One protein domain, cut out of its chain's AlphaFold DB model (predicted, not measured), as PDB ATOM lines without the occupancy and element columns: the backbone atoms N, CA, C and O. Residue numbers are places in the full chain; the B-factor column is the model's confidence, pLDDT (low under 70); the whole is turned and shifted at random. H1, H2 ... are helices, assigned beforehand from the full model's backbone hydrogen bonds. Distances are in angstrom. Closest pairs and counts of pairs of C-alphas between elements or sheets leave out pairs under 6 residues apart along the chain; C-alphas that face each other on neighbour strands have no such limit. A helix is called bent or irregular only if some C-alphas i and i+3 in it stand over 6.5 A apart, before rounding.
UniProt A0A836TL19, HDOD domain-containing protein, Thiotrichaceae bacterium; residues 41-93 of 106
ATOM      1  N   ILE A  41     155.224 164.268 104.193       77.81
ATOM      2  CA  ILE A  41     154.623 165.531 104.631       77.81
ATOM      3  C   ILE A  41     154.904 166.659 103.631       77.81
ATOM      4  O   ILE A  41     154.026 167.474 103.374       77.81
ATOM      5  N   LYS A  42     156.091 166.705 103.013       77.75
ATOM      6  CA  LYS A  42     156.423 167.690 101.967       77.75
ATOM      7  C   LYS A  42     155.509 167.589 100.744       77.75
ATOM      8  O   LYS A  42     155.291 168.603 100.086       77.75
ATOM      9  N   LYS A  43     154.964 166.403 100.441       81.06
ATOM     10  CA  LYS A  43     153.986 166.222  99.353       81.06
ATOM     11  C   LYS A  43     152.638 166.886  99.653       81.06
ATOM     12  O   LYS A  43     151.925 167.208  98.707       81.06
ATOM     13  N   ASP A  44     152.302 167.116 100.924       78.06
ATOM     14  CA  ASP A  44     151.084 167.819 101.335       78.06
ATOM     15  C   ASP A  44     151.409 169.126 102.092       78.06
ATOM     16  O   ASP A  44     151.641 169.125 103.310       78.06
ATOM     17  N   PRO A  45     151.364 170.288 101.409       80.50
ATOM     18  CA  PRO A  45     151.651 171.574 102.040       80.50
ATOM     19  C   PRO A  45     150.654 171.935 103.154       80.50
ATOM     20  O   PRO A  45     150.998 172.700 104.059       80.50
ATOM     21  N   SER A  46     149.439 171.381 103.132       80.69
ATOM     22  CA  SER A  46     148.413 171.645 104.149       80.69
ATOM     23  C   SER A  46     148.779 170.983 105.475       80.69
ATOM     24  O   SER A  46     148.647 171.595 106.541       80.69
ATOM     25  N   LEU A  47     149.275 169.745 105.416       78.81
ATOM     26  CA  LEU A  47     149.783 169.020 106.577       78.81
ATOM     27  C   LEU A  47     151.043 169.691 107.137       78.81
ATOM     28  O   LEU A  47     151.132 169.928 108.344       78.81
ATOM     29  N   ALA A  48     151.974 170.078 106.260       83.19
ATOM     30  CA  ALA A  48     153.201 170.771 106.646       83.19
ATOM     31  C   ALA A  48     152.919 172.081 107.404       83.19
ATOM     32  O   ALA A  48     153.480 172.321 108.477       83.19
ATOM     33  N   ALA A  49     151.995 172.906 106.900       85.19
ATOM     34  CA  ALA A  49     151.614 174.160 107.544       85.19
ATOM     35  C   ALA A  49     151.018 173.949 108.946       85.19
ATOM     36  O   ALA A  49     151.299 174.724 109.862       85.19
ATOM     37  N   LYS A  50     150.232 172.883 109.150       82.00
ATOM     38  CA  LYS A  50     149.671 172.545 110.467       82.00
ATOM     39  C   LYS A  50     150.741 172.118 111.459       82.00
ATOM     40  O   LYS A  50     150.701 172.565 112.600       82.00
ATOM     41  N   ILE A  51     151.699 171.301 111.030       85.25
ATOM     42  CA  ILE A  51     152.819 170.879 111.881       85.25
ATOM     43  C   ILE A  51     153.647 172.097 112.299       85.25
ATOM     44  O   ILE A  51     153.942 172.264 113.479       85.25
ATOM     45  N   ILE A  52     153.937 173.008 111.366       87.19
ATOM     46  CA  ILE A  52     154.627 174.269 111.670       87.19
ATOM     47  C   ILE A  52     153.789 175.138 112.622       87.19
ATOM     48  O   ILE A  52     154.314 175.689 113.589       87.19
ATOM     49  N   SER A  53     152.476 175.247 112.400       85.50
ATOM     50  CA  SER A  53     151.577 175.983 113.298       85.50
ATOM     51  C   SER A  53     151.520 175.368 114.700       85.50
ATOM     52  O   SER A  53     151.389 176.104 115.675       85.50
ATOM     53  N   MET A  54     151.609 174.042 114.812       85.69
ATOM     54  CA  MET A  54     151.652 173.332 116.086       85.69
ATOM     55  C   MET A  54     152.989 173.560 116.793       85.69
ATOM     56  O   MET A  54     152.990 173.879 117.981       85.69
ATOM     57  N   ALA A  55     154.105 173.498 116.064       86.69
ATOM     58  CA  ALA A  55     155.437 173.806 116.587       86.69
ATOM     59  C   ALA A  55     155.527 175.239 117.137       86.69
ATOM     60  O   ALA A  55     156.159 175.476 118.162       86.69
ATOM     61  N   ASN A  56     154.843 176.184 116.487       87.19
ATOM     62  CA  ASN A  56     154.759 177.580 116.921       87.19
ATOM     63  C   ASN A  56     153.652 177.848 117.960       87.19
ATOM     64  O   ASN A  56     153.462 178.994 118.371       87.19
ATOM     65  N   SER A  57     152.882 176.838 118.373       84.62
ATOM     66  CA  SER A  57     151.821 177.024 119.369       84.62
ATOM     67  C   SER A  57     152.407 177.355 120.742       84.62
ATOM     68  O   SER A  57     153.525 176.959 121.053       84.62
ATOM     69  N   ALA A  58     151.642 178.028 121.606       77.94
ATOM     70  CA  ALA A  58     152.106 178.435 122.940       77.94
ATOM     71  C   ALA A  58     152.575 177.268 123.837       77.94
ATOM     72  O   ALA A  58     153.261 177.503 124.825       77.94
ATOM     73  N   PHE A  59     152.208 176.027 123.500       81.38
ATOM     74  CA  PHE A  59     152.646 174.828 124.212       81.38
ATOM     75  C   PHE A  59     154.086 174.421 123.859       81.38
ATOM     76  O   PHE A  59     154.830 173.976 124.727       81.38
ATOM     77  N   PHE A  60     154.487 174.595 122.596       79.12
ATOM     78  CA  PHE A  60     155.796 174.175 122.080       79.12
ATOM     79  C   PHE A  60     156.746 175.358 121.792       79.12
ATOM     80  O   PHE A  60     157.969 175.216 121.816       79.12
ATOM     81  N   GLY A  61     156.200 176.549 121.545       68.75
ATOM     82  CA  GLY A  61     156.907 177.746 121.104       68.75
ATOM     83  C   GLY A  61     157.533 178.545 122.247       68.75
ATOM     84  O   GLY A  61     157.030 179.599 122.624       68.75
ATOM     85  N   PHE A  62     158.686 178.105 122.749       64.62
ATOM     86  CA  PHE A  62     159.495 178.845 123.733       64.62
ATOM     87  C   PHE A  62     160.384 179.937 123.093       64.62
ATOM     88  O   PHE A  62     161.568 180.055 123.399       64.62
ATOM     89  N   GLY A  63     159.831 180.734 122.170       65.94
ATOM     90  CA  GLY A  63     160.526 181.890 121.577       65.94
ATOM     91  C   GLY A  63     161.362 181.614 120.319       65.94
ATOM     92  O   GLY A  63     162.140 182.474 119.910       65.94
ATOM     93  N   ARG A  64     161.205 180.451 119.674       69.50
ATOM     94  CA  ARG A  64     161.770 180.175 118.341       69.50
ATOM     95  C   ARG A  64     160.666 180.202 117.291       69.50
ATOM     96  O   ARG A  64     159.671 179.503 117.439       69.50
ATOM     97  N   ASN A  65     160.852 180.998 116.238       79.88
ATOM     98  CA  ASN A  65     159.942 181.017 115.099       79.88
ATOM     99  C   ASN A  65     160.335 179.888 114.143       79.88
ATOM    100  O   ASN A  65     161.344 179.982 113.449       79.88
ATOM    101  N   VAL A  66     159.539 178.827 114.100       86.31
ATOM    102  CA  VAL A  66     159.764 177.696 113.200       86.31
ATOM    103  C   VAL A  66     159.139 178.012 111.846       86.31
ATOM    104  O   VAL A  66     157.951 178.329 111.779       86.31
ATOM    105  N   THR A  67     159.921 177.954 110.770       85.31
ATOM    106  CA  THR A  67     159.449 178.226 109.395       85.31
ATOM    107  C   THR A  67     159.575 177.022 108.467       85.31
ATOM    108  O   THR A  67     158.851 176.936 107.479       85.31
ATOM    109  N   THR A  68     160.465 176.085 108.787       86.19
ATOM    110  CA  THR A  68     160.735 174.887 107.983       86.19
ATOM    111  C   THR A  68     160.217 173.633 108.672       86.19
ATOM    112  O   THR A  68     160.266 173.539 109.903       86.19
ATOM    113  N   LEU A  69     159.800 172.646 107.879       83.88
ATOM    114  CA  LEU A  69     159.322 171.369 108.395       83.88
ATOM    115  C   LEU A  69     160.415 170.633 109.180       83.88
ATOM    116  O   LEU A  69     160.151 170.163 110.280       83.88
ATOM    117  N   GLU A  70     161.648 170.592 108.670       84.62
ATOM    118  CA  GLU A  70     162.751 169.891 109.335       84.62
ATOM    119  C   GLU A  70     163.008 170.470 110.727       84.62
ATOM    120  O   GLU A  70     163.183 169.731 111.690       84.62
ATOM    121  N   GLN A  71     162.950 171.799 110.872       85.50
ATOM    122  CA  GLN A  71     163.077 172.421 112.188       85.50
ATOM    123  C   GLN A  71     161.927 172.062 113.130       85.50
ATOM    124  O   GLN A  71     162.186 171.831 114.309       85.50
ATOM    125  N   ALA A  72     160.690 171.988 112.631       86.25
ATOM    126  CA  ALA A  72     159.537 171.584 113.435       86.25
ATOM    127  C   ALA A  72     159.690 170.146 113.952       86.25
ATOM    128  O   ALA A  72     159.478 169.887 115.135       86.25
ATOM    129  N   VAL A  73     160.101 169.227 113.075       84.44
ATOM    130  CA  VAL A  73     160.238 167.805 113.403       84.44
ATOM    131  C   VAL A  73     161.464 167.558 114.285       84.44
ATOM    132  O   VAL A  73     161.337 166.927 115.323       84.44
ATOM    133  N   ILE A  74     162.637 168.088 113.934       83.00
ATOM    134  CA  ILE A  74     163.900 167.754 114.615       83.00
ATOM    135  C   ILE A  74     164.066 168.521 115.933       83.00
ATOM    136  O   ILE A  74     164.536 167.958 116.916       83.00
ATOM    137  N   ASN A  75     163.709 169.811 115.975       81.19
ATOM    138  CA  ASN A  75     164.040 170.672 117.121       81.19
ATOM    139  C   ASN A  75     162.891 170.868 118.116       81.19
ATOM    140  O   ASN A  75     163.138 171.408 119.195       81.19
ATOM    141  N   VAL A  76     161.651 170.514 117.752       84.06
ATOM    142  CA  VAL A  76     160.467 170.849 118.560       84.06
ATOM    143  C   VAL A  76     159.598 169.633 118.875       84.06
ATOM    144  O   VAL A  76     159.387 169.355 120.051       84.06
ATOM    145  N   LEU A  77     159.077 168.924 117.867       85.00
ATOM    146  CA  LEU A  77     158.101 167.847 118.091       85.00
ATOM    147  C   LEU A  77     158.743 166.461 118.245       85.00
ATOM    148  O   LEU A  77     158.314 165.682 119.085       85.00
ATOM    149  N   GLY A  78     159.741 166.125 117.436       84.00
ATOM    150  CA  GLY A  78     160.192 164.743 117.266       84.00
ATOM    151  C   GLY A  78     159.278 163.930 116.341       84.00
ATOM    152  O   GLY A  78     158.167 164.342 115.995       84.00
ATOM    153  N   LEU A  79     159.763 162.758 115.921       80.25
ATOM    154  CA  LEU A  79     159.056 161.894 114.971       80.25
ATOM    155  C   LEU A  79     157.749 161.327 115.517       80.25
ATOM    156  O   LEU A  79     156.727 161.382 114.834       80.25
ATOM    157  N   ASP A  80     157.769 160.808 116.742       82.38
ATOM    158  CA  ASP A  80     156.619 160.122 117.336       82.38
ATOM    159  C   ASP A  80     155.403 161.041 117.475       82.38
ATOM    160  O   ASP A  80     154.276 160.669 117.141       82.38
ATOM    161  N   LEU A  81     155.634 162.288 117.896       84.38
ATOM    162  CA  LEU A  81     154.575 163.289 118.007       84.38
ATOM    163  C   LEU A  81     153.995 163.656 116.642       84.38
ATOM    164  O   LEU A  81     152.785 163.840 116.524       84.38
ATOM    165  N   VAL A  82     154.828 163.741 115.606       83.31
ATOM    166  CA  VAL A  82     154.375 164.053 114.246       83.31
ATOM    167  C   VAL A  82     153.561 162.897 113.664       83.31
ATOM    168  O   VAL A  82     152.504 163.156 113.088       83.31
ATOM    169  N   LYS A  83     153.978 161.639 113.875       79.44
ATOM    170  CA  LYS A  83     153.199 160.440 113.509       79.44
ATOM    171  C   LYS A  83     151.828 160.444 114.193       79.44
ATOM    172  O   LYS A  83     150.796 160.382 113.524       79.44
ATOM    173  N   GLY A  84     151.804 160.611 115.516       81.88
ATOM    174  CA  GLY A  84     150.563 160.662 116.294       81.88
ATOM    175  C   GLY A  84     149.653 161.830 115.901       81.88
ATOM    176  O   GLY A  84     148.432 161.679 115.823       81.88
ATOM    177  N   PHE A  85     150.229 162.991 115.586       81.94
ATOM    178  CA  PHE A  85     149.473 164.147 115.115       81.94
ATOM    179  C   PHE A  85     148.888 163.923 113.719       81.94
ATOM    180  O   PHE A  85     147.710 164.199 113.502       81.94
ATOM    181  N   ALA A  86     149.670 163.379 112.788       77.88
ATOM    182  CA  ALA A  86     149.202 163.052 111.446       77.88
ATOM    183  C   ALA A  86     148.056 162.023 111.485       77.88
ATOM    184  O   ALA A  86     147.052 162.195 110.791       77.88
ATOM    185  N   LEU A  87     148.147 161.018 112.363       78.00
ATOM    186  CA  LEU A  87     147.076 160.051 112.610       78.00
ATOM    187  C   LEU A  87     145.819 160.712 113.198       78.00
ATOM    188  O   LEU A  87     144.711 160.481 112.714       78.00
ATOM    189  N   SER A  88     145.987 161.574 114.203       80.06
ATOM    190  CA  SER A  88     144.887 162.337 114.807       80.06
ATOM    191  C   SER A  88     144.161 163.193 113.770       80.06
ATOM    192  O   SER A  88     142.930 163.212 113.712       80.06
ATOM    193  N   LEU A  89     144.910 163.845 112.876       76.69
ATOM    194  CA  LEU A  89     144.323 164.618 111.791       76.69
ATOM    195  C   LEU A  89     143.583 163.731 110.777       76.69
ATOM    196  O   LEU A  89     142.502 164.113 110.331       76.69
ATOM    197  N   ALA A  90     144.117 162.552 110.437       75.12
ATOM    198  CA  ALA A  90     143.433 161.598 109.563       75.12
ATOM    199  C   ALA A  90     142.088 161.159 110.168       75.12
ATOM    200  O   ALA A  90     141.057 161.196 109.491       75.12
ATOM    201  N   MET A  91     142.072 160.851 111.467       73.88
ATOM    202  CA  MET A  91     140.855 160.502 112.204       73.88
ATOM    203  C   MET A  91     139.899 161.688 112.378       73.88
ATOM    204  O   MET A  91     138.689 161.487 112.414       73.88
ATOM    205  N   SER A  92     140.398 162.925 112.433       73.75
ATOM    206  CA  SER A  92     139.562 164.124 112.589       73.75
ATOM    207  C   SER A  92     138.531 164.295 111.471       73.75
ATOM    208  O   SER A  92     137.512 164.933 111.709       73.75
ATOM    209  N   SER A  93     138.771 163.741 110.280       66.94
ATOM    210  CA  SER A  93     137.802 163.754 109.173       66.94
ATOM    211  C   SER A  93     136.590 162.843 109.408       66.94
ATOM    212  O   SER A  93     135.525 163.079 108.850       66.94
TER     213      SER A  93
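What this domain is: This is residues 41 to 93 of the 106 residues of the protein "HDOD domain-containing protein" of Thiotrichaceae bacterium (UniProt A0A836TL19). Two helices, H1 and H2, sit side by side, joined by the long loop of residues 56 to 68, and the longest helix, H3, runs crosswise to the pair from near H2 past H1. The printed part has 53 residues with three named helices, in the order H1, H2, H3, and no named strand: all helix. It is compact, radius of gyration of the C-alphas 10.5 A, spanning 31 by 21 by 16 A.

Where its parts are: Find C-alpha 45 at (151.651, 171.574, 102.040); H1 runs from there to residue 55, 15.2 A. H2, residues 69 to 77, spans 10.4 A and is only just irregular: C-alphas 74 and 77 are 6.8 A apart. H3, residues 79 to 92, covers 19.8 A to C-alpha 92 at (139.562, 164.124, 112.589).

How they stand to each other: H1 and H2 touch, closest at the C-alphas of Ala 55 and Ala 72, 5.6 A, at a shallow tilt of 31 degrees, the same way. H3 is close to but not clearly touching H1, closest C-alphas Ile 51 and Val 82, 7.4 A, and H2, Val 73 and Leu 79, 6.2 A. Every O i to N i+4 pair is within hydrogen-bond range in H1 and H3, 4 of 5 in H2.

The domain as a whole: The C-alphas of Gly 63 and Ser 93, the two farthest apart, are 31.6 A apart. The printed part has no cut; pLDDT is under 70 at residues 61 to 64 and 93.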